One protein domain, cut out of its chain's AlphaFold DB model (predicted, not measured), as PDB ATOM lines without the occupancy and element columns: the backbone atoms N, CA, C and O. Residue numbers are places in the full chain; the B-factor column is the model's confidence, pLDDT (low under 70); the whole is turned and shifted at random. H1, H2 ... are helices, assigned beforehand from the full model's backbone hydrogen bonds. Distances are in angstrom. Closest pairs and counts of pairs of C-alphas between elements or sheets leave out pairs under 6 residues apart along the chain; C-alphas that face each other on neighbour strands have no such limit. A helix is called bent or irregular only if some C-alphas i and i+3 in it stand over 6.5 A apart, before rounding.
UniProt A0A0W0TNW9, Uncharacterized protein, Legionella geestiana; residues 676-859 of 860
ATOM      1  N   ASN A 676     419.984 341.960 302.253       79.62
ATOM      2  CA  ASN A 676     420.707 342.566 301.129       79.62
ATOM      3  C   ASN A 676     422.166 342.881 301.496       79.62
ATOM      4  O   ASN A 676     423.078 342.584 300.726       79.62
ATOM      5  N   GLY A 677     422.390 343.466 302.675       76.62
ATOM      6  CA  GLY A 677     423.720 343.831 303.146       76.62
ATOM      7  C   GLY A 677     424.567 342.621 303.552       76.62
ATOM      8  O   GLY A 677     425.733 342.544 303.177       76.62
ATOM      9  N   LEU A 678     423.992 341.627 304.234       77.19
ATOM     10  CA  LEU A 678     424.674 340.377 304.588       77.19
ATOM     11  C   LEU A 678     425.082 339.589 303.334       77.19
ATOM     12  O   LEU A 678     426.137 338.965 303.329       77.19
ATOM     13  N   MET A 679     424.302 339.653 302.250       80.62
ATOM     14  CA  MET A 679     424.683 339.073 300.955       80.62
ATOM     15  C   MET A 679     425.819 339.832 300.247       80.62
ATOM     16  O   MET A 679     426.487 339.244 299.400       80.62
ATOM     17  N   ALA A 680     426.076 341.095 300.608       80.56
ATOM     18  CA  ALA A 680     427.248 341.855 300.161       80.56
ATOM     19  C   ALA A 680     428.490 341.650 301.058       80.56
ATOM     20  O   ALA A 680     429.608 341.956 300.640       80.56
ATOM     21  N   VAL A 681     428.325 341.113 302.273       80.88
ATOM     22  CA  VAL A 681     429.434 340.767 303.176       80.88
ATOM     23  C   VAL A 681     430.109 339.461 302.708       80.88
ATOM     24  O   VAL A 681     429.419 338.457 302.514       80.88
ATOM     25  N   PRO A 682     431.451 339.419 302.566       84.81
ATOM     26  CA  PRO A 682     432.189 338.190 302.252       84.81
ATOM     27  C   PRO A 682     431.915 337.055 303.252       84.81
ATOM     28  O   PRO A 682     431.824 337.304 304.452       84.81
ATOM     29  N   GLU A 683     431.826 335.803 302.781       84.62
ATOM     30  CA  GLU A 683     431.422 334.646 303.609       84.62
ATOM     31  C   GLU A 683     432.247 334.492 304.897       84.62
ATOM     32  O   GLU A 683     431.684 334.318 305.978       84.62
ATOM     33  N   ASN A 684     433.571 334.667 304.818       85.19
ATOM     34  CA  ASN A 684     434.472 334.607 305.975       85.19
ATOM     35  C   ASN A 684     434.193 335.684 307.044       85.19
ATOM     36  O   ASN A 684     434.680 335.569 308.164       85.19
ATOM     37  N   ARG A 685     433.409 336.721 306.720       83.31
ATOM     38  CA  ARG A 685     433.014 337.801 307.636       83.31
ATOM     39  C   ARG A 685     431.549 337.745 308.078       83.31
ATOM     40  O   ARG A 685     431.216 338.406 309.061       83.31
ATOM     41  N   LYS A 686     430.678 336.951 307.437       85.50
ATOM     42  CA  LYS A 686     429.243 336.889 307.797       85.50
ATOM     43  C   LYS A 686     429.010 336.428 309.237       85.50
ATOM     44  O   LYS A 686     428.160 336.991 309.914       85.50
ATOM     45  N   ALA A 687     429.803 335.476 309.737       83.50
ATOM     46  CA  ALA A 687     429.711 335.015 311.128       83.50
ATOM     47  C   ALA A 687     430.116 336.095 312.156       83.50
ATOM     48  O   ALA A 687     429.526 336.176 313.232       83.50
ATOM     49  N   ALA A 688     431.090 336.953 311.830       84.69
ATOM     50  CA  ALA A 688     431.467 338.087 312.677       84.69
ATOM     51  C   ALA A 688     430.387 339.180 312.656       84.69
ATOM     52  O   ALA A 688     429.930 339.610 313.710       84.69
ATOM     53  N   VAL A 689     429.904 339.549 311.462       85.62
ATOM     54  CA  VAL A 689     428.801 340.511 311.286       85.62
ATOM     55  C   VAL A 689     427.513 340.045 311.977       85.62
ATOM     56  O   VAL A 689     426.849 340.853 312.618       85.62
ATOM     57  N   GLY A 690     427.183 338.752 311.909       85.62
ATOM     58  CA  GLY A 690     426.018 338.176 312.586       85.62
ATOM     59  C   GLY A 690     426.102 338.263 314.113       85.62
ATOM     60  O   GLY A 690     425.125 338.656 314.749       85.62
ATOM     61  N   ARG A 691     427.272 337.974 314.707       87.69
ATOM     62  CA  ARG A 691     427.495 338.157 316.155       87.69
ATOM     63  C   ARG A 691     427.406 339.627 316.559       87.69
ATOM     64  O   ARG A 691     426.615 339.953 317.436       87.69
ATOM     65  N   ALA A 692     428.109 340.511 315.851       88.19
ATOM     66  CA  ALA A 692     428.101 341.948 316.117       88.19
ATOM     67  C   ALA A 692     426.695 342.569 316.030       88.19
ATOM     68  O   ALA A 692     426.331 343.398 316.862       88.19
ATOM     69  N   LEU A 693     425.882 342.147 315.051       88.44
ATOM     70  CA  LEU A 693     424.477 342.546 314.939       88.44
ATOM     71  C   LEU A 693     423.656 342.052 316.135       88.44
ATOM     72  O   LEU A 693     422.871 342.826 316.681       88.44
ATOM     73  N   ASN A 694     423.823 340.791 316.535       88.31
ATOM     74  CA  ASN A 694     423.081 340.210 317.652       88.31
ATOM     75  C   ASN A 694     423.440 340.894 318.980       88.31
ATOM     76  O   ASN A 694     422.553 341.333 319.701       88.31
ATOM     77  N   GLU A 695     424.733 341.074 319.258       91.50
ATOM     78  CA  GLU A 695     425.250 341.782 320.437       91.50
ATOM     79  C   GLU A 695     424.759 343.239 320.488       91.50
ATOM     80  O   GLU A 695     424.251 343.688 321.515       91.50
ATOM     81  N   ALA A 696     424.841 343.971 319.370       90.56
ATOM     82  CA  ALA A 696     424.363 345.350 319.282       90.56
ATOM     83  C   ALA A 696     422.835 345.455 319.437       90.56
ATOM     84  O   ALA A 696     422.344 346.372 320.096       90.56
ATOM     85  N   THR A 697     422.077 344.515 318.865       89.19
ATOM     86  CA  THR A 697     420.609 344.491 318.973       89.19
ATOM     87  C   THR A 697     420.169 344.120 320.385       89.19
ATOM     88  O   THR A 697     419.304 344.788 320.941       89.19
ATOM     89  N   LEU A 698     420.815 343.137 321.016       90.94
ATOM     90  CA  LEU A 698     420.536 342.741 322.396       90.94
ATOM     91  C   LEU A 698     420.875 343.865 323.384       90.94
ATOM     92  O   LEU A 698     420.054 344.171 324.242       90.94
ATOM     93  N   ALA A 699     422.014 344.548 323.226       92.44
ATOM     94  CA  ALA A 699     422.364 345.709 324.050       92.44
ATOM     95  C   ALA A 699     421.354 346.867 323.896       92.44
ATOM     96  O   ALA A 699     420.999 347.519 324.880       92.44
ATOM     97  N   LEU A 700     420.861 347.105 322.675       93.38
ATOM     98  CA  LEU A 700     419.815 348.088 322.373       93.38
ATOM     99  C   LEU A 700     418.467 347.715 323.010       93.38
ATOM    100  O   LEU A 700     417.812 348.560 323.628       93.38
ATOM    101  N   ASP A 701     418.045 346.459 322.860       92.69
ATOM    102  CA  ASP A 701     416.785 345.945 323.394       92.69
ATOM    103  C   ASP A 701     416.791 345.917 324.934       92.69
ATOM    104  O   ASP A 701     415.822 346.376 325.547       92.69
ATOM    105  N   GLU A 702     417.899 345.500 325.557       93.69
ATOM    106  CA  GLU A 702     418.096 345.514 327.012       93.69
ATOM    107  C   GLU A 702     418.137 346.946 327.567       93.69
ATOM    108  O   GLU A 702     417.450 347.254 328.541       93.69
ATOM    109  N   GLY A 703     418.869 347.859 326.915       92.62
ATOM    110  CA  GLY A 703     418.929 349.274 327.293       92.62
ATOM    111  C   GLY A 703     417.555 349.951 327.280       92.62
ATOM    112  O   GLY A 703     417.171 350.609 328.250       92.62
ATOM    113  N   CYS A 704     416.754 349.703 326.237       92.44
ATOM    114  CA  CYS A 704     415.356 350.141 326.194       92.44
ATOM    115  C   CYS A 704     414.511 349.503 327.313       92.44
ATOM    116  O   CYS A 704     413.671 350.183 327.903       92.44
ATOM    117  N   GLY A 705     414.745 348.225 327.633       92.50
ATOM    118  CA  GLY A 705     414.089 347.519 328.737       92.50
ATOM    119  C   GLY A 705     414.386 348.135 330.109       92.50
ATOM    120  O   GLY A 705     413.463 348.365 330.890       92.50
ATOM    121  N   ARG A 706     415.647 348.503 330.383       93.25
ATOM    122  CA  ARG A 706     416.034 349.223 331.614       93.25
ATOM    123  C   ARG A 706     415.321 350.574 331.729       93.25
ATOM    124  O   ARG A 706     414.819 350.906 332.803       93.25
ATOM    125  N   ILE A 707     415.228 351.329 330.628       91.00
ATOM    126  CA  ILE A 707     414.511 352.616 330.582       91.00
ATOM    127  C   ILE A 707     413.010 352.411 330.831       91.00
ATOM    128  O   ILE A 707     412.423 353.150 331.623       91.00
ATOM    129  N   ARG A 708     412.398 351.384 330.225       92.62
ATOM    130  CA  ARG A 708     410.990 351.025 330.454       92.62
ATOM    131  C   ARG A 708     410.724 350.720 331.929       92.62
ATOM    132  O   ARG A 708     409.909 351.393 332.552       92.62
ATOM    133  N   ALA A 709     411.499 349.804 332.509       90.50
ATOM    134  CA  ALA A 709     411.378 349.402 333.909       90.50
ATOM    135  C   ALA A 709     411.691 350.542 334.900       90.50
ATOM    136  O   ALA A 709     411.316 350.461 336.071       90.50
ATOM    137  N   ARG A 710     412.395 351.600 334.466       88.38
ATOM    138  CA  ARG A 710     412.566 352.849 335.225       88.38
ATOM    139  C   ARG A 710     411.319 353.734 335.145       88.38
ATOM    140  O   ARG A 710     410.889 354.243 336.172       88.38
ATOM    141  N   LEU A 711     410.734 353.907 333.959       86.81
ATOM    142  CA  LEU A 711     409.496 354.673 333.778       86.81
ATOM    143  C   LEU A 711     408.309 354.013 334.496       86.81
ATOM    144  O   LEU A 711     407.544 354.706 335.154       86.81
ATOM    145  N   GLU A 712     408.199 352.685 334.461       89.81
ATOM    146  CA  GLU A 712     407.177 351.932 335.205       89.81
ATOM    147  C   GLU A 712     407.335 352.118 336.728       89.81
ATOM    148  O   GLU A 712     406.349 352.340 337.427       89.81
ATOM    149  N   ARG A 713     408.577 352.172 337.240       88.25
ATOM    150  CA  ARG A 713     408.881 352.516 338.646       88.25
ATOM    151  C   ARG A 713     408.552 353.961 339.045       88.25
ATOM    152  O   ARG A 713     408.437 354.229 340.236       88.25
ATOM    153  N   LEU A 714     408.388 354.881 338.093       83.88
ATOM    154  CA  LEU A 714     407.920 356.252 338.355       83.88
ATOM    155  C   LEU A 714     406.380 356.355 338.408       83.88
ATOM    156  O   LEU A 714     405.844 357.428 338.691       83.88
ATOM    157  N   GLY A 715     405.665 355.248 338.172       84.88
ATOM    158  CA  GLY A 715     404.228 355.126 338.410       84.88
ATOM    159  C   GLY A 715     403.387 356.170 337.672       84.88
ATOM    160  O   GLY A 715     403.633 356.488 336.507       84.88
ATOM    161  N   VAL A 716     402.386 356.719 338.366       77.56
ATOM    162  CA  VAL A 716     401.354 357.612 337.803       77.56
ATOM    163  C   VAL A 716     401.943 358.828 337.068       77.56
ATOM    164  O   VAL A 716     401.410 359.233 336.035       77.56
ATOM    165  N   GLU A 717     403.072 359.382 337.528       70.62
ATOM    166  CA  GLU A 717     403.703 360.556 336.895       70.62
ATOM    167  C   GLU A 717     404.329 360.245 335.521       70.62
ATOM    168  O   GLU A 717     404.448 361.130 334.667       70.62
ATOM    169  N   ALA A 718     404.684 358.979 335.281       77.88
ATOM    170  CA  ALA A 718     405.171 358.477 333.998       77.88
ATOM    171  C   ALA A 718     404.092 357.734 333.188       77.88
ATOM    172  O   ALA A 718     404.217 357.629 331.969       77.88
ATOM    173  N   GLN A 719     403.013 357.257 333.814       78.62
ATOM    174  CA  GLN A 719     401.983 356.420 333.185       78.62
ATOM    175  C   GLN A 719     401.281 357.103 331.999       78.62
ATOM    176  O   GLN A 719     401.078 356.480 330.958       78.62
ATOM    177  N   ALA A 720     401.021 358.411 332.095       78.75
ATOM    178  CA  ALA A 720     400.486 359.220 330.993       78.75
ATOM    179  C   ALA A 720     401.459 359.399 329.804       78.75
ATOM    180  O   ALA A 720     401.071 359.947 328.775       78.75
ATOM    181  N   LYS A 721     402.720 358.971 329.954       72.75
ATOM    182  CA  LYS A 721     403.794 359.068 328.952       72.75
ATOM    183  C   LYS A 721     404.251 357.684 328.466       72.75
ATOM    184  O   LYS A 721     404.633 357.552 327.307       72.75
ATOM    185  N   LEU A 722     404.121 356.643 329.299       82.75
ATOM    186  CA  LEU A 722     404.294 355.233 328.920       82.75
ATOM    187  C   LEU A 722     403.387 354.828 327.745       82.75
ATOM    188  O   LEU A 722     403.822 354.091 326.868       82.75
ATOM    189  N   SER A 723     402.179 355.393 327.663       82.25
ATOM    190  CA  SER A 723     401.251 355.223 326.532       82.25
ATOM    191  C   SER A 723     401.826 355.635 325.166       82.25
ATOM    192  O   SER A 723     401.443 355.061 324.151       82.25
ATOM    193  N   GLY A 724     402.741 356.610 325.129       84.19
ATOM    194  CA  GLY A 724     403.483 357.005 323.926       84.19
ATOM    195  C   GLY A 724     404.905 356.437 323.861       84.19
ATOM    196  O   GLY A 724     405.521 356.450 322.794       84.19
ATOM    197  N   PHE A 725     405.442 355.940 324.977       88.50
ATOM    198  CA  PHE A 725     406.815 355.449 325.072       88.50
ATOM    199  C   PHE A 725     407.069 354.283 324.115       88.50
ATOM    200  O   PHE A 725     408.016 354.351 323.341       88.50
ATOM    201  N   ASP A 726     406.198 353.271 324.088       89.44
ATOM    202  CA  ASP A 726     406.416 352.068 323.272       89.44
ATOM    203  C   ASP A 726     406.453 352.360 321.763       89.44
ATOM    204  O   ASP A 726     407.292 351.809 321.050       89.44
ATOM    205  N   GLN A 727     405.628 353.294 321.274       89.50
ATOM    206  CA  GLN A 727     405.666 353.730 319.872       89.50
ATOM    207  C   GLN A 727     406.994 354.426 319.526       89.50
ATOM    208  O   GLN A 727     407.556 354.210 318.451       89.50
ATOM    209  N   ASN A 728     407.521 355.239 320.445       88.94
ATOM    210  CA  ASN A 728     408.791 355.937 320.253       88.94
ATOM    211  C   ASN A 728     410.001 355.010 320.451       88.94
ATOM    212  O   ASN A 728     410.988 355.152 319.736       88.94
ATOM    213  N   VAL A 729     409.908 354.002 321.328       90.75
ATOM    214  CA  VAL A 729     410.882 352.904 321.425       90.75
ATOM    215  C   VAL A 729     410.909 352.088 320.138       90.75
ATOM    216  O   VAL A 729     411.994 351.772 319.661       90.75
ATOM    217  N   ALA A 730     409.757 351.766 319.543       88.31
ATOM    218  CA  ALA A 730     409.702 351.052 318.269       88.31
ATOM    219  C   ALA A 730     410.363 351.860 317.136       88.31
ATOM    220  O   ALA A 730     411.187 351.322 316.396       88.31
ATOM    221  N   ALA A 731     410.086 353.168 317.048       88.94
ATOM    222  CA  ALA A 731     410.738 354.062 316.089       88.94
ATOM    223  C   ALA A 731     412.260 354.170 316.321       88.94
ATOM    224  O   ALA A 731     413.042 353.998 315.382       88.94
ATOM    225  N   PHE A 732     412.686 354.377 317.571       90.12
ATOM    226  CA  PHE A 732     414.094 354.430 317.979       90.12
ATOM    227  C   PHE A 732     414.832 353.128 317.643       90.12
ATOM    228  O   PHE A 732     415.870 353.158 316.981       90.12
ATOM    229  N   LYS A 733     414.268 351.971 318.019       90.50
ATOM    230  CA  LYS A 733     414.818 350.648 317.697       90.50
ATOM    231  C   LYS A 733     414.878 350.403 316.193       90.50
ATOM    232  O   LYS A 733     415.881 349.874 315.727       90.50
ATOM    233  N   GLY A 734     413.865 350.817 315.432       87.69
ATOM    234  CA  GLY A 734     413.865 350.735 313.971       87.69
ATOM    235  C   GLY A 734     415.031 351.508 313.349       87.69
ATOM    236  O   GLY A 734     415.841 350.922 312.631       87.69
ATOM    237  N   LEU A 735     415.174 352.797 313.681       88.56
ATOM    238  CA  LEU A 735     416.282 353.637 313.204       88.56
ATOM    239  C   LEU A 735     417.651 353.073 313.609       88.56
ATOM    240  O   LEU A 735     418.548 352.969 312.772       88.56
ATOM    241  N   MET A 736     417.799 352.656 314.867       87.75
ATOM    242  CA  MET A 736     419.037 352.072 315.380       87.75
ATOM    243  C   MET A 736     419.384 350.746 314.695       87.75
ATOM    244  O   MET A 736     420.529 350.564 314.291       87.75
ATOM    245  N   ARG A 737     418.418 349.840 314.482       88.31
ATOM    246  CA  ARG A 737     418.637 348.578 313.753       88.31
ATOM    247  C   ARG A 737     419.027 348.827 312.291       88.31
ATOM    248  O   ARG A 737     419.957 348.184 311.812       88.31
ATOM    249  N   VAL A 738     418.407 349.797 311.604       87.31
ATOM    250  CA  VAL A 738     418.844 350.223 310.256       87.31
ATOM    251  C   VAL A 738     420.285 350.748 310.283       87.31
ATOM    252  O   VAL A 738     421.087 350.349 309.441       87.31
ATOM    253  N   ALA A 739     420.645 351.585 311.259       87.69
ATOM    254  CA  ALA A 739     421.993 352.146 311.385       87.69
ATOM    255  C   ALA A 739     423.062 351.073 311.674       87.69
ATOM    256  O   ALA A 739     424.122 351.074 311.047       87.69
ATOM    257  N   ILE A 740     422.771 350.132 312.583       87.62
ATOM    258  CA  ILE A 740     423.605 348.960 312.907       87.62
ATOM    259  C   ILE A 740     423.847 348.125 311.639       87.62
ATOM    260  O   ILE A 740     424.993 347.829 311.296       87.62
ATOM    261  N   VAL A 741     422.776 347.794 310.910       87.56
ATOM    262  CA  VAL A 741     422.846 347.028 309.658       87.56
ATOM    263  C   VAL A 741     423.646 347.770 308.591       87.56
ATOM    264  O   VAL A 741     424.541 347.164 308.006       87.56
ATOM    265  N   GLU A 742     423.389 349.060 308.347       88.56
ATOM    266  CA  GLU A 742     424.145 349.834 307.354       88.56
ATOM    267  C   GLU A 742     425.637 349.868 307.715       88.56
ATOM    268  O   GLU A 742     426.486 349.602 306.862       88.56
ATOM    269  N   ARG A 743     425.980 350.105 308.989       86.75
ATOM    270  CA  ARG A 743     427.379 350.221 309.426       86.75
ATOM    271  C   ARG A 743     428.166 348.912 309.334       86.75
ATOM    272  O   ARG A 743     429.366 348.975 309.061       86.75
ATOM    273  N   LEU A 744     427.520 347.762 309.558       85.44
ATOM    274  CA  LEU A 744     428.140 346.430 309.474       85.44
ATOM    275  C   LEU A 744     428.291 345.912 308.037       85.44
ATOM    276  O   LEU A 744     429.217 345.149 307.752       85.44
ATOM    277  N   THR A 745     427.364 346.292 307.156       83.38
ATOM    278  CA  THR A 745     427.249 345.747 305.793       83.38
ATOM    279  C   THR A 745     427.909 346.631 304.734       83.38
ATOM    280  O   THR A 745     428.337 346.123 303.697       83.38
ATOM    281  N   ALA A 746     428.071 347.930 305.000       82.62
ATOM    282  CA  ALA A 746     428.835 348.826 304.142       82.62
ATOM    283  C   ALA A 746     430.333 348.460 304.154       82.62
ATOM    284  O   ALA A 746     431.020 348.547 305.174       82.62
ATOM    285  N   GLY A 747     430.840 348.025 302.998       68.00
ATOM    286  CA  GLY A 747     432.195 347.493 302.843       68.00
ATOM    287  C   GLY A 747     433.304 348.545 302.936       68.00
ATOM    288  O   GLY A 747     433.711 349.089 301.912       68.00
ATOM    289  N   GLY A 748     433.833 348.749 304.146       67.00
ATOM    290  CA  GLY A 748     435.102 349.438 304.425       67.00
ATOM    291  C   GLY A 748     434.977 350.710 305.271       67.00
ATOM    292  O   GLY A 748     433.915 351.332 305.348       67.00
ATOM    293  N   ALA A 749     436.080 351.119 305.901       63.62
ATOM    294  CA  ALA A 749     436.181 352.341 306.700       63.62
ATOM    295  C   ALA A 749     436.168 353.625 305.847       63.62
ATOM    296  O   ALA A 749     437.168 354.324 305.707       63.62
ATOM    297  N   SER A 750     435.002 353.979 305.304       76.00
ATOM    298  CA  SER A 750     434.749 355.356 304.875       76.00
ATOM    299  C   SER A 750     434.365 356.210 306.083       76.00
ATOM    300  O   SER A 750     433.389 355.902 306.768       76.00
ATOM    301  N   ASP A 751     435.056 357.330 306.304       82.56
ATOM    302  CA  ASP A 751     434.685 358.308 307.341       82.56
ATOM    303  C   ASP A 751     433.238 358.798 307.186       82.56
ATOM    304  O   ASP A 751     432.544 359.031 308.174       82.56
ATOM    305  N   ASN A 752     432.734 358.846 305.947       86.31
ATOM    306  CA  ASN A 752     431.343 359.178 305.643       86.31
ATOM    307  C   ASN A 752     430.344 358.187 306.269       86.31
ATOM    308  O   ASN A 752     429.240 358.593 306.623       86.31
ATOM    309  N   LEU A 753     430.712 356.910 306.438       83.44
ATOM    310  CA  LEU A 753     429.873 355.910 307.111       83.44
ATOM    311  C   LEU A 753     429.888 356.101 308.628       83.44
ATOM    312  O   LEU A 753     428.840 355.992 309.253       83.44
ATOM    313  N   ASN A 754     431.036 356.445 309.222       85.81
ATOM    314  CA  ASN A 754     431.113 356.802 310.644       85.81
ATOM    315  C   ASN A 754     430.321 358.087 310.944       85.81
ATOM    316  O   ASN A 754     429.598 358.143 311.943       85.81
ATOM    317  N   ALA A 755     430.410 359.091 310.066       88.00
ATOM    318  CA  ALA A 755     429.649 360.334 310.159       88.00
ATOM    319  C   ALA A 755     428.142 360.097 309.973       88.00
ATOM    320  O   ALA A 755     427.354 360.532 310.810       88.00
ATOM    321  N   ARG A 756     427.728 359.348 308.938       87.44
ATOM    322  CA  ARG A 756     426.314 359.010 308.700       87.44
ATOM    323  C   ARG A 756     425.730 358.172 309.835       87.44
ATOM    324  O   ARG A 756     424.644 358.487 310.305       87.44
ATOM    325  N   PHE A 757     426.451 357.153 310.299       88.81
ATOM    326  CA  PHE A 757     426.036 356.330 311.434       88.81
ATOM    327  C   PHE A 757     425.851 357.181 312.697       88.81
ATOM    328  O   PHE A 757     424.794 357.127 313.317       88.81
ATOM    329  N   THR A 758     426.829 358.033 313.025       89.50
ATOM    330  CA  THR A 758     426.737 358.934 314.186       89.50
ATOM    331  C   THR A 758     425.570 359.920 314.037       89.50
ATOM    332  O   THR A 758     424.805 360.073 314.979       89.50
ATOM    333  N   GLY A 759     425.337 360.490 312.849       92.12
ATOM    334  CA  GLY A 759     424.194 361.375 312.595       92.12
ATOM    335  C   GLY A 759     422.823 360.688 312.691       92.12
ATOM    336  O   GLY A 759     421.874 361.290 313.187       92.12
ATOM    337  N   VAL A 760     422.697 359.418 312.278       89.56
ATOM    338  CA  VAL A 760     421.456 358.641 312.479       89.56
ATOM    339  C   VAL A 760     421.261 358.294 313.958       89.56
ATOM    340  O   VAL A 760     420.133 358.353 314.443       89.56
ATOM    341  N   MET A 761     422.337 357.999 314.695       89.00
ATOM    342  CA  MET A 761     422.272 357.820 316.149       89.00
ATOM    343  C   MET A 761     421.851 359.104 316.871       89.00
ATOM    344  O   MET A 761     420.967 359.048 317.716       89.00
ATOM    345  N   GLU A 762     422.426 360.254 316.517       89.69
ATOM    346  CA  GLU A 762     422.052 361.567 317.061       89.69
ATOM    347  C   GLU A 762     420.598 361.926 316.722       89.69
ATOM    348  O   GLU A 762     419.872 362.427 317.578       89.69
ATOM    349  N   GLN A 763     420.127 361.612 315.509       90.06
ATOM    350  CA  GLN A 763     418.727 361.794 315.118       90.06
ATOM    351  C   GLN A 763     417.778 360.893 315.927       90.06
ATOM    352  O   GLN A 763     416.730 361.359 316.381       90.06
ATOM    353  N   ALA A 764     418.129 359.618 316.107       87.88
ATOM    354  CA  ALA A 764     417.342 358.669 316.890       87.88
ATOM    355  C   ALA A 764     417.332 359.053 318.380       87.88
ATOM    356  O   ALA A 764     416.271 359.062 319.003       87.88
ATOM    357  N   GLU A 765     418.484 359.445 318.934       87.19
ATOM    358  CA  GLU A 765     418.604 359.952 320.302       87.19
ATOM    359  C   GLU A 765     417.775 361.225 320.487       87.19
ATOM    360  O   GLU A 765     416.996 361.276 321.426       87.19
ATOM    361  N   ALA A 766     417.829 362.200 319.573       87.50
ATOM    362  CA  ALA A 766     417.045 363.435 319.672       87.50
ATOM    363  C   ALA A 766     415.521 363.204 319.612       87.50
ATOM    364  O   ALA A 766     414.766 363.874 320.320       87.50
ATOM    365  N   GLN A 767     415.054 362.247 318.799       85.50
ATOM    366  CA  GLN A 767     413.642 361.843 318.787       85.50
ATOM    367  C   GLN A 767     413.237 361.171 320.103       85.50
ATOM    368  O   GLN A 767     412.162 361.451 320.636       85.50
ATOM    369  N   PHE A 768     414.100 360.316 320.654       85.19
ATOM    370  CA  PHE A 768     413.824 359.603 321.896       85.19
ATOM    371  C   PHE A 768     413.933 360.530 323.121       85.19
ATOM    372  O   PHE A 768     413.070 360.492 323.992       85.19
ATOM    373  N   ASP A 769     414.894 361.456 323.157       85.56
ATOM    374  CA  ASP A 769     415.113 362.419 324.244       85.56
ATOM    375  C   ASP A 769     413.943 363.388 324.444       85.56
ATOM    376  O   ASP A 769     413.717 363.829 325.573       85.56
ATOM    377  N   ALA A 770     413.150 363.670 323.405       81.62
ATOM    378  CA  ALA A 770     411.880 364.390 323.541       81.62
ATOM    379  C   ALA A 770     410.857 363.628 324.415       81.62
ATOM    380  O   ALA A 770     410.005 364.239 325.059       81.62
ATOM    381  N   VAL A 771     410.976 362.298 324.475       82.06
ATOM    382  CA  VAL A 771     410.142 361.366 325.253       82.06
ATOM    383  C   VAL A 771     410.831 360.930 326.555       82.06
ATOM    384  O   VAL A 771     410.163 360.442 327.462       82.06
ATOM    385  N   LEU A 772     412.149 361.139 326.698       81.19
ATOM    386  CA  LEU A 772     412.910 360.853 327.926       81.19
ATOM    387  C   LEU A 772     413.153 362.076 328.821       81.19
ATOM    388  O   LEU A 772     413.448 361.901 330.007       81.19
ATOM    389  N   ASN A 773     413.007 363.308 328.316       74.31
ATOM    390  CA  ASN A 773     413.083 364.545 329.108       74.31
ATOM    391  C   ASN A 773     411.799 364.800 329.917       74.31
ATOM    392  O   ASN A 773     411.156 365.843 329.826       74.31
ATOM    393  N   VAL A 774     411.433 363.800 330.717       63.06
ATOM    394  CA  VAL A 774     410.122 363.637 331.353       63.06
ATOM    395  C   VAL A 774     410.011 364.258 332.740       63.06
ATOM    396  O   VAL A 774     408.882 364.532 333.162       63.06
ATOM    397  N   ASP A 775     411.139 364.496 333.412       61.38
ATOM    398  CA  ASP A 775     411.218 365.114 334.739       61.38
ATOM    399  C   ASP A 775     410.469 366.456 334.786       61.38
ATOM    400  O   ASP A 775     410.577 367.258 333.855       61.38
ATOM    401  N   ARG A 776     409.772 366.700 335.905       58.94
ATOM    402  CA  ARG A 776     408.822 367.807 336.144       58.94
ATOM    403  C   ARG A 776     409.260 369.177 335.603       58.94
ATOM    404  O   ARG A 776     408.450 369.864 334.991       58.94
ATOM    405  N   ASP A 777     410.527 369.542 335.806       79.06
ATOM    406  CA  ASP A 777     411.038 370.897 335.587       79.06
ATOM    407  C   ASP A 777     412.430 370.896 334.908       79.06
ATOM    408  O   ASP A 777     413.459 370.750 335.579       79.06
ATOM    409  N   PRO A 778     412.517 371.105 333.577       80.56
ATOM    410  CA  PRO A 778     413.799 371.221 332.871       80.56
ATOM    411  C   PRO A 778     414.656 372.403 333.352       80.56
ATOM    412  O   PRO A 778     415.880 372.295 333.426       80.56
ATOM    413  N   TRP A 779     414.017 373.516 333.734       85.38
ATOM    414  CA  TRP A 779     414.693 374.691 334.294       85.38
ATOM    415  C   TRP A 779     415.320 374.389 335.666       85.38
ATOM    416  O   TRP A 779     416.421 374.855 335.948       85.38
ATOM    417  N   LEU A 780     414.670 373.561 336.495       85.25
ATOM    418  CA  LEU A 780     415.189 373.159 337.803       85.25
ATOM    419  C   LEU A 780     416.427 372.275 337.642       85.25
ATOM    420  O   LEU A 780     417.414 372.468 338.347       85.25
ATOM    421  N   ARG A 781     416.419 371.363 336.660       84.00
ATOM    422  CA  ARG A 781     417.610 370.591 336.268       84.00
ATOM    423  C   ARG A 781     418.764 371.495 335.831       84.00
ATOM    424  O   ARG A 781     419.880 371.318 336.314       84.00
ATOM    425  N   GLN A 782     418.506 372.501 334.993       85.62
ATOM    426  CA  GLN A 782     419.523 373.486 334.595       85.62
ATOM    427  C   GLN A 782     420.054 374.293 335.794       85.62
ATOM    428  O   GLN A 782     421.268 374.439 335.934       85.62
ATOM    429  N   ALA A 783     419.174 374.747 336.694       89.00
ATOM    430  CA  ALA A 783     419.546 375.476 337.904       89.00
ATOM    431  C   ALA A 783     420.393 374.620 338.864       89.00
ATOM    432  O   ALA A 783     421.458 375.058 339.297       89.00
ATOM    433  N   LEU A 784     419.987 373.376 339.139       88.12
ATOM    434  CA  LEU A 784     420.762 372.428 339.947       88.12
ATOM    435  C   LEU A 784     422.122 372.122 339.308       88.12
ATOM    436  O   LEU A 784     423.130 372.059 340.007       88.12
ATOM    437  N   ASN A 785     422.181 371.983 337.980       88.81
ATOM    438  CA  ASN A 785     423.436 371.769 337.263       88.81
ATOM    439  C   ASN A 785     424.376 372.985 337.379       88.81
ATOM    440  O   ASN A 785     425.573 372.811 337.597       88.81
ATOM    441  N   ALA A 786     423.839 374.207 337.293       90.75
ATOM    442  CA  ALA A 786     424.593 375.444 337.501       90.75
ATOM    443  C   ALA A 786     425.082 375.595 338.954       90.75
ATOM    444  O   ALA A 786     426.229 375.981 339.170       90.75
ATOM    445  N   VAL A 787     424.260 375.230 339.946       90.81
ATOM    446  CA  VAL A 787     424.648 375.214 341.369       90.81
ATOM    447  C   VAL A 787     425.765 374.200 341.625       90.81
ATOM    448  O   VAL A 787     426.766 374.559 342.241       90.81
ATOM    449  N   VAL A 788     425.657 372.968 341.111       90.12
ATOM    450  CA  VAL A 788     426.729 371.961 341.232       90.12
ATOM    451  C   VAL A 788     428.023 372.454 340.590       90.12
ATOM    452  O   VAL A 788     429.082 372.315 341.197       90.12
ATOM    453  N   TRP A 789     427.961 373.083 339.414       90.75
ATOM    454  CA  TRP A 789     429.141 373.666 338.773       90.75
ATOM    455  C   TRP A 789     429.757 374.819 339.572       90.75
ATOM    456  O   TRP A 789     430.975 374.849 339.749       90.75
ATOM    457  N   ALA A 790     428.943 375.736 340.102       92.88
ATOM    458  CA  ALA A 790     429.421 376.831 340.944       92.88
ATOM    459  C   ALA A 790     430.101 376.309 342.223       92.88
ATOM    460  O   ALA A 790     431.189 376.768 342.574       92.88
ATOM    461  N   VAL A 791     429.511 375.301 342.876       90.31
ATOM    462  CA  VAL A 791     430.098 374.625 344.043       90.31
ATOM    463  C   VAL A 791     431.385 373.888 343.665       90.31
ATOM    464  O   VAL A 791     432.385 374.039 344.361       90.31
ATOM    465  N   ALA A 792     431.413 373.149 342.553       90.38
ATOM    466  CA  ALA A 792     432.599 372.428 342.089       90.38
ATOM    467  C   ALA A 792     433.782 373.368 341.805       90.38
ATOM    468  O   ALA A 792     434.909 373.089 342.222       90.38
ATOM    469  N   VAL A 793     433.531 374.510 341.156       92.06
ATOM    470  CA  VAL A 793     434.545 375.546 340.905       92.06
ATOM    471  C   VAL A 793     435.002 376.194 342.215       92.06
ATOM    472  O   VAL A 793     436.205 376.293 342.449       92.06
ATOM    473  N   ALA A 794     434.079 376.571 343.107       93.94
ATOM    474  CA  ALA A 794     434.421 377.170 344.398       93.94
ATOM    475  C   ALA A 794     435.260 376.223 345.280       93.94
ATOM    476  O   ALA A 794     436.309 376.619 345.787       93.94
ATOM    477  N   VAL A 795     434.855 374.955 345.400       93.25
ATOM    478  CA  VAL A 795     435.608 373.909 346.114       93.25
ATOM    479  C   VAL A 795     436.993 373.712 345.499       93.25
ATOM    480  O   VAL A 795     437.969 373.603 346.238       93.25
ATOM    481  N   SER A 796     437.108 373.736 344.168       92.88
ATOM    482  CA  SER A 796     438.397 373.588 343.479       92.88
ATOM    483  C   SER A 796     439.358 374.754 343.714       92.88
ATOM    484  O   SER A 796     440.570 374.545 343.734       92.88
ATOM    485  N   ILE A 797     438.835 375.966 343.915       94.00
ATOM    486  CA  ILE A 797     439.630 377.162 344.227       94.00
ATOM    487  C   ILE A 797     440.059 377.168 345.702       94.00
ATOM    488  O   ILE A 797     441.218 377.454 345.996       94.00
ATOM    489  N   VAL A 798     439.148 376.855 346.631       96.31
ATOM    490  CA  VAL A 798     439.416 376.932 348.081       96.31
ATOM    491  C   VAL A 798     440.217 375.725 348.587       96.31
ATOM    492  O   VAL A 798     441.101 375.885 349.428       96.31
ATOM    493  N   PHE A 799     439.963 374.526 348.055       96.00
ATOM    494  CA  PHE A 799     440.652 373.287 348.429       96.00
ATOM    495  C   PHE A 799     441.122 372.512 347.182       96.00
ATOM    496  O   PHE A 799     440.488 371.527 346.797       96.00
ATOM    497  N   PRO A 800     442.267 372.878 346.570       93.12
ATOM    498  CA  PRO A 800     442.760 372.245 345.341       93.12
ATOM    499  C   PRO A 800     442.854 370.703 345.353       93.12
ATOM    500  O   PRO A 800     442.506 370.097 344.338       93.12
ATOM    501  N   PRO A 801     443.233 370.020 346.460       94.88
ATOM    502  CA  PRO A 801     443.188 368.555 346.514       94.88
ATOM    503  C   PRO A 801     441.767 367.996 346.374       94.88
ATOM    504  O   PRO A 801     441.567 366.967 345.740       94.88
ATOM    505  N   LEU A 802     440.772 368.682 346.942       91.12
ATOM    506  CA  LEU A 802     439.360 368.300 346.885       91.12
ATOM    507  C   LEU A 802     438.760 368.639 345.508       91.12
ATOM    508  O   LEU A 802     437.966 367.866 344.978       91.12
ATOM    509  N   GLY A 803     439.239 369.713 344.873       92.19
ATOM    510  CA  GLY A 803     438.986 370.018 343.463       92.19
ATOM    511  C   GLY A 803     439.421 368.916 342.498       92.19
ATOM    512  O   GLY A 803     438.688 368.604 341.565       92.19
ATOM    513  N   LEU A 804     440.565 368.264 342.744       90.75
ATOM    514  CA  LEU A 804     440.999 367.108 341.947       90.75
ATOM    515  C   LEU A 804     440.033 365.917 342.074       90.75
ATOM    516  O   LEU A 804     439.718 365.294 341.063       90.75
ATOM    517  N   TRP A 805     439.507 365.635 343.272       92.62
ATOM    518  CA  TRP A 805     438.492 364.589 343.468       92.62
ATOM    519  C   TRP A 805     437.159 364.928 342.787       92.62
ATOM    520  O   TRP A 805     436.578 364.074 342.121       92.62
ATOM    521  N   VAL A 806     436.691 366.176 342.900       89.88
ATOM    522  CA  VAL A 806     435.467 366.640 342.221       89.88
ATOM    523  C   VAL A 806     435.639 366.605 340.699       89.88
ATOM    524  O   VAL A 806     434.760 366.115 339.994       89.88
ATOM    525  N   GLY A 807     436.795 367.041 340.188       88.12
ATOM    526  CA  GLY A 807     437.150 366.953 338.772       88.12
ATOM    527  C   GLY A 807     437.204 365.511 338.262       88.12
ATOM    528  O   GLY A 807     436.661 365.228 337.200       88.12
ATOM    529  N   ALA A 808     437.775 364.582 339.035       91.06
ATOM    530  CA  ALA A 808     437.797 363.158 338.697       91.06
ATOM    531  C   ALA A 808     436.388 362.533 338.678       91.06
ATOM    532  O   ALA A 808     436.077 361.757 337.777       91.06
ATOM    533  N   ALA A 809     435.508 362.905 339.616       88.62
ATOM    534  CA  ALA A 809     434.114 362.452 339.625       88.62
ATOM    535  C   ALA A 809     433.313 363.001 338.427       88.62
ATOM    536  O   ALA A 809     432.558 362.264 337.794       88.62
ATOM    537  N   ILE A 810     433.515 364.276 338.078       88.06
ATOM    538  CA  ILE A 810     432.938 364.916 336.884       88.06
ATOM    539  C   ILE A 810     433.450 364.245 335.595       88.06
ATOM    540  O   ILE A 810     432.658 363.947 334.702       88.06
ATOM    541  N   GLN A 811     434.752 363.953 335.511       88.31
ATOM    542  CA  GLN A 811     435.376 363.283 334.366       88.31
ATOM    543  C   GLN A 811     434.862 361.845 334.199       88.31
ATOM    544  O   GLN A 811     434.420 361.477 333.114       88.31
ATOM    545  N   SER A 812     434.831 361.060 335.280       87.75
ATOM    546  CA  SER A 812     434.287 359.695 335.276       87.75
ATOM    547  C   SER A 812     432.810 359.671 334.857       87.75
ATOM    548  O   SER A 812     432.384 358.799 334.096       87.75
ATOM    549  N   ARG A 813     432.026 360.682 335.260       84.81
ATOM    550  CA  ARG A 813     430.651 360.853 334.777       84.81
ATOM    551  C   ARG A 813     430.591 361.176 333.280       84.81
ATOM    552  O   ARG A 813     429.785 360.566 332.584       84.81
ATOM    553  N   HIS A 814     431.443 362.061 332.763       86.12
ATOM    554  CA  HIS A 814     431.507 362.358 331.325       86.12
ATOM    555  C   HIS A 814     431.918 361.127 330.488       86.12
ATOM    556  O   HIS A 814     431.351 360.872 329.417       86.12
ATOM    557  N   GLU A 815     432.838 360.307 330.996       83.19
ATOM    558  CA  GLU A 815     433.241 359.023 330.404       83.19
ATOM    559  C   GLU A 815     432.094 357.999 330.391       83.19
ATOM    560  O   GLU A 815     431.926 357.278 329.405       83.19
ATOM    561  N   ALA A 816     431.228 358.000 331.408       81.12
ATOM    562  CA  ALA A 816     430.002 357.207 331.417       81.12
ATOM    563  C   ALA A 816     428.918 357.785 330.478       81.12
ATOM    564  O   ALA A 816     428.596 357.181 329.451       81.12
ATOM    565  N   THR A 817     428.365 358.961 330.792       80.56
ATOM    566  CA  THR A 817     427.095 359.465 330.227       80.56
ATOM    567  C   THR A 817     427.242 360.489 329.101       80.56
ATOM    568  O   THR A 817     426.231 360.963 328.600       80.56
ATOM    569  N   GLY A 818     428.463 360.885 328.731       81.25
ATOM    570  CA  GLY A 818     428.719 361.931 327.726       81.25
ATOM    571  C   GLY A 818     428.650 363.360 328.260       81.25
ATOM    572  O   GLY A 818     429.111 364.290 327.602       81.25
ATOM    573  N   ASP A 819     428.208 363.534 329.503       83.50
ATOM    574  CA  ASP A 819     427.889 364.830 330.091       83.50
ATOM    575  C   ASP A 819     428.757 365.109 331.320       83.50
ATOM    576  O   ASP A 819     428.811 364.308 332.251       83.50
ATOM    577  N   TYR A 820     429.345 366.303 331.382       82.81
ATOM    578  CA  TYR A 820     429.981 366.814 332.603       82.81
ATOM    579  C   TYR A 820     428.956 367.286 333.661       82.81
ATOM    580  O   TYR A 820     429.324 367.633 334.780       82.81
ATOM    581  N   GLY A 821     427.668 367.359 333.304       84.69
ATOM    582  CA  GLY A 821     426.598 367.829 334.180       84.69
ATOM    583  C   GLY A 821     425.995 366.720 335.041       84.69
ATOM    584  O   GLY A 821     425.589 365.673 334.531       84.69
ATOM    585  N   PHE A 822     425.858 366.971 336.346       81.00
ATOM    586  CA  PHE A 822     425.150 366.067 337.259       81.00
ATOM    587  C   PHE A 822     423.632 366.015 337.014       81.00
ATOM    588  O   PHE A 822     423.009 364.996 337.313       81.00
ATOM    589  N   PHE A 823     423.060 367.059 336.404       84.25
ATOM    590  CA  PHE A 823     421.617 367.189 336.159       84.25
ATOM    591  C   PHE A 823     421.256 367.639 334.728       84.25
ATOM    592  O   PHE A 823     420.112 368.000 334.471       84.25
ATOM    593  N   SER A 824     422.205 367.633 333.785       83.50
ATOM    594  CA  SER A 824     421.976 368.065 332.392       83.50
ATOM    595  C   SER A 824     420.958 367.192 331.643       83.50
ATOM    596  O   SER A 824     420.032 367.718 331.029       83.50
ATOM    597  N   ARG A 825     421.079 365.867 331.755       85.31
ATOM    598  CA  ARG A 825     420.125 364.874 331.229       85.31
ATOM    599  C   ARG A 825     419.277 364.274 332.345       85.31
ATOM    600  O   ARG A 825     419.707 364.221 333.498       85.31
ATOM    601  N   THR A 826     418.097 363.766 331.989       87.75
ATOM    602  CA  THR A 826     417.392 362.804 332.850       87.75
ATOM    603  C   THR A 826     418.205 361.514 332.920       87.75
ATOM    604  O   THR A 826     418.943 361.180 331.994       87.75
ATOM    605  N   GLU A 827     418.066 360.744 333.995       87.06
ATOM    606  CA  GLU A 827     418.727 359.437 334.099       87.06
ATOM    607  C   GLU A 827     418.264 358.475 332.982       87.06
ATOM    608  O   GLU A 827     419.073 357.705 332.476       87.06
ATOM    609  N   SER A 828     417.013 358.579 332.508       88.81
ATOM    610  CA  SER A 828     416.548 357.835 331.325       88.81
ATOM    611  C   SER A 828     417.301 358.237 330.047       88.81
ATOM    612  O   SER A 828     417.741 357.363 329.307       88.81
ATOM    613  N   SER A 829     417.495 359.540 329.802       88.88
ATOM    614  CA  SER A 829     418.294 360.058 328.676       88.88
ATOM    615  C   SER A 829     419.765 359.628 328.784       88.88
ATOM    616  O   SER A 829     420.359 359.161 327.814       88.88
ATOM    617  N   ALA A 830     420.336 359.655 329.991       88.81
ATOM    618  CA  ALA A 830     421.674 359.123 330.245       88.81
ATOM    619  C   ALA A 830     421.762 357.606 329.974       88.81
ATOM    620  O   ALA A 830     422.743 357.155 329.387       88.81
ATOM    621  N   MET A 831     420.741 356.815 330.330       90.19
ATOM    622  CA  MET A 831     420.664 355.390 329.975       90.19
ATOM    623  C   MET A 831     420.558 355.173 328.458       90.19
ATOM    624  O   MET A 831     421.198 354.257 327.942       90.19
ATOM    625  N   ALA A 832     419.824 356.018 327.727       90.44
ATOM    626  CA  ALA A 832     419.768 355.961 326.265       90.44
ATOM    627  C   ALA A 832     421.140 356.266 325.643       90.44
ATOM    628  O   ALA A 832     421.640 355.464 324.856       90.44
ATOM    629  N   HIS A 833     421.818 357.328 326.086       90.69
ATOM    630  CA  HIS A 833     423.172 357.662 325.633       90.69
ATOM    631  C   HIS A 833     424.209 356.574 326.000       90.69
ATOM    632  O   HIS A 833     425.128 356.288 325.229       90.69
ATOM    633  N   VAL A 834     424.085 355.918 327.162       90.88
ATOM    634  CA  VAL A 834     424.938 354.772 327.547       90.88
ATOM    635  C   VAL A 834     424.662 353.548 326.666       90.88
ATOM    636  O   VAL A 834     425.604 352.867 326.252       90.88
ATOM    637  N   THR A 835     423.395 353.296 326.325       92.62
ATOM    638  CA  THR A 835     422.986 352.247 325.375       92.62
ATOM    639  C   THR A 835     423.594 352.521 324.000       92.62
ATOM    640  O   THR A 835     424.288 351.672 323.446       92.62
ATOM    641  N   ASN A 836     423.456 353.755 323.514       91.56
ATOM    642  CA  ASN A 836     424.037 354.247 322.270       91.56
ATOM    643  C   ASN A 836     425.569 354.108 322.232       91.56
ATOM    644  O   ASN A 836     426.111 353.529 321.291       91.56
ATOM    645  N   ARG A 837     426.286 354.535 323.280       91.25
ATOM    646  CA  ARG A 837     427.739 354.306 323.404       91.25
ATOM    647  C   ARG A 837     428.111 352.823 323.393       91.25
ATOM    648  O   ARG A 837     429.161 352.470 322.862       91.25
ATOM    649  N   THR A 838     427.281 351.958 323.969       93.00
ATOM    650  CA  THR A 838     427.538 350.512 324.027       93.00
ATOM    651  C   THR A 838     427.344 349.859 322.658       93.00
ATOM    652  O   THR A 838     428.248 349.167 322.200       93.00
ATOM    653  N   VAL A 839     426.250 350.175 321.955       92.75
ATOM    654  CA  VAL A 839     426.020 349.779 320.553       92.75
ATOM    655  C   VAL A 839     427.167 350.248 319.653       92.75
ATOM    656  O   VAL A 839     427.736 349.449 318.911       92.75
ATOM    657  N   LYS A 840     427.559 351.526 319.754       92.94
ATOM    658  CA  LYS A 840     428.666 352.091 318.970       92.94
ATOM    659  C   LYS A 840     429.992 351.373 319.242       92.94
ATOM    660  O   LYS A 840     430.671 351.013 318.286       92.94
ATOM    661  N   ARG A 841     430.315 351.070 320.507       92.44
ATOM    662  CA  ARG A 841     431.525 350.316 320.878       92.44
ATOM    663  C   ARG A 841     431.532 348.896 320.298       92.44
ATOM    664  O   ARG A 841     432.545 348.500 319.733       92.44
ATOM    665  N   ILE A 842     430.422 348.158 320.405       92.50
ATOM    666  CA  ILE A 842     430.285 346.795 319.847       92.50
ATOM    667  C   ILE A 842     430.533 346.814 318.334       92.50
ATOM    668  O   ILE A 842     431.240 345.958 317.804       92.50
ATOM    669  N   LEU A 843     429.991 347.818 317.639       90.44
ATOM    670  CA  LEU A 843     430.208 348.006 316.209       90.44
ATOM    671  C   LEU A 843     431.661 348.344 315.883       90.44
ATOM    672  O   LEU A 843     432.249 347.676 315.040       90.44
ATOM    673  N   GLU A 844     432.257 349.332 316.554       89.12
ATOM    674  CA  GLU A 844     433.658 349.726 316.356       89.12
ATOM    675  C   GLU A 844     434.604 348.528 316.558       89.12
ATOM    676  O   GLU A 844     435.426 348.250 315.685       89.12
ATOM    677  N   GLN A 845     434.405 347.739 317.620       88.94
ATOM    678  CA  GLN A 845     435.170 346.516 317.910       88.94
ATOM    679  C   GLN A 845     435.013 345.401 316.860       88.94
ATOM    680  O   GLN A 845     435.894 344.554 316.748       88.94
ATOM    681  N   ASN A 846     433.927 345.397 316.080       85.44
ATOM    682  CA  ASN A 846     433.642 344.395 315.044       85.44
ATOM    683  C   ASN A 846     433.757 344.941 313.598       85.44
ATOM    684  O   ASN A 846     433.416 344.239 312.636       85.44
ATOM    685  N   THR A 847     434.212 346.186 313.402       79.88
ATOM    686  CA  THR A 847     434.383 346.749 312.049       79.88
ATOM    687  C   THR A 847     435.550 346.100 311.286       79.88
ATOM    688  O   THR A 847     436.536 345.715 311.904       79.88
ATOM    689  N   PRO A 848     435.460 345.962 309.940       62.59
ATOM    690  CA  PRO A 848     436.459 345.242 309.135       62.59
ATOM    691  C   PRO A 848     437.894 345.747 309.282       62.59
ATOM    692  O   PRO A 848     438.830 344.977 309.104       62.59
ATOM    693  N   ASP A 849     438.038 347.041 309.545       66.44
ATOM    694  CA  ASP A 849     439.304 347.764 309.545       66.44
ATOM    695  C   ASP A 849     439.878 347.937 310.967       66.44
ATOM    696  O   ASP A 849     440.915 348.577 311.148       66.44
ATOM    697  N   ALA A 850     439.226 347.354 311.984       57.75
ATOM    698  CA  ALA A 850     439.862 347.112 313.271       57.75
ATOM    699  C   ALA A 850     440.994 346.084 313.057       57.75
ATOM    700  O   ALA A 850     440.731 345.012 312.504       57.75
ATOM    701  N   PRO A 851     442.250 346.377 313.448       53.72
ATOM    702  CA  PRO A 851     443.356 345.454 313.223       53.72
ATOM    703  C   PRO A 851     443.105 344.144 313.976       53.72
ATOM    704  O   PRO A 851     442.750 344.172 315.155       53.72
ATOM    705  N   GLU A 852     443.302 343.005 313.301       53.88
ATOM    706  CA  GLU A 852     443.112 341.684 313.911       53.88
ATOM    707  C   GLU A 852     443.906 341.595 315.230       53.88
ATOM    708  O   GLU A 852     445.097 341.933 315.240       53.88
ATOM    709  N   PRO A 853     443.284 341.157 316.343       50.22
ATOM    710  CA  PRO A 853     443.891 341.242 317.674       50.22
ATOM    711  C   PRO A 853     445.209 340.464 317.774       50.22
ATOM    712  O   PRO A 853     446.111 340.877 318.503       50.22
ATOM    713  N   ASP A 854     445.372 339.412 316.972       47.38
ATOM    714  CA  ASP A 854     446.600 338.621 316.885       47.38
ATOM    715  C   ASP A 854     447.803 339.444 316.380       47.38
ATOM    716  O   ASP A 854     448.940 339.175 316.766       47.38
ATOM    717  N   ASN A 855     447.584 340.503 315.591       46.66
ATOM    718  CA  ASN A 855     448.640 341.451 315.217       46.66
ATOM    719  C   ASN A 855     448.909 342.494 316.315       46.66
ATOM    720  O   ASN A 855     450.037 342.966 316.435       46.66
ATOM    721  N   ALA A 856     447.917 342.829 317.149       41.47
ATOM    722  CA  ALA A 856     448.105 343.733 318.287       41.47
ATOM    723  C   ALA A 856     448.904 343.069 319.425       41.47
ATOM    724  O   ALA A 856     449.766 343.707 320.021       41.47
ATOM    725  N   VAL A 857     448.682 341.773 319.680       42.88
ATOM    726  CA  VAL A 857     449.439 340.982 320.674       42.88
ATOM    727  C   VAL A 857     450.892 340.726 320.239       42.88
ATOM    728  O   VAL A 857     451.748 340.508 321.087       42.88
ATOM    729  N   ASN A 858     451.199 340.810 318.939       37.59
ATOM    730  CA  ASN A 858     452.571 340.772 318.410       37.59
ATOM    731  C   ASN A 858     453.213 342.171 318.244       37.59
ATOM    732  O   ASN A 858     454.338 342.271 317.751       37.59
ATOM    733  N   ALA A 859     452.513 343.246 318.628       34.94
ATOM    734  CA  ALA A 859     452.981 344.636 318.557       34.94
ATOM    735  C   ALA A 859     453.087 345.330 319.936       34.94
ATOM    736  O   ALA A 859     453.474 346.500 319.998       34.94
TER     737      ALA A 859
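AT A GLANCE: This is residues 676 to 859 of the 860 residues of an uncharacterized protein of Legionella geestiana (UniProt A0A0W0TNW9). H2, H3b, H4 and H7 form an up-and-down bundle, each running against the one before it in the chain, and the hairpin of H5 and H6 reaches out from one end. H1 sits at the other end, and residues 851 to 859, with H8, stick out. The printed part has 184 residues and eight named helices, H1 to H8 in order, with no named strand: all helix. It is loose, with a radius of gyration of the C-alphas of 19.8 A, and flat, spanning 59 by 49 by 26 A.

IN THESE COORDINATES: H1, residues 676 to 680, begins at C-alpha 676 (420.707, 342.566, 301.129). H2, 683 to 713, spans 45.3 A and is irregular: C-alphas 684 and 687 are 7.0 A apart. H3, 716 to 745, was assigned as one helix by its hydrogen bonds but is bent, with C-alphas 723 and 726 6.9 A apart; its arms are H3a, 716 to 723, itself irregular with C-alphas 717 and 720 6.9 A apart, and H3b, 726 to 745, 27.9 A. H4, 751 to 772, spans 30.1 A; H5, 778 to 798, 30.3 A; H6, 800 to 817, 25.2 A; H7, 827 to 846, 28.5 A. H8, 853 to 857, ends at C-alpha 857 (449.439, 340.982, 320.674).

HOW THE PARTS SIT: H2 and H7 touch at Ala 696 and Val 839, closest C-alphas 4.9 A apart, at a shallow tilt of 8 degrees, opposite ways. The hairpin H3b and H4 touches at Phe 732 and Ala 764, closest C-alphas 5.5 A. H6 touches H7 with residues 816 to 817 alone, closest C-alphas Thr 817 and Ala 830, 5.4 A. O i to N i+4 pairs are within hydrogen-bond range throughout H1, H3b and H5 to H8, in 25 of 27 in H2, 17 of 18 in H4 and 1 of 4 in H3a, where 3 of 5 O i to N i+3 pairs are.

THE WHOLE: The C-alphas farthest apart, Met 679 and Val 798, are 62.2 A apart. The printed part has no cut and no long link. The pLDDT is under 70 at residues 747 to 749, 774 to 776 and 848 to 859.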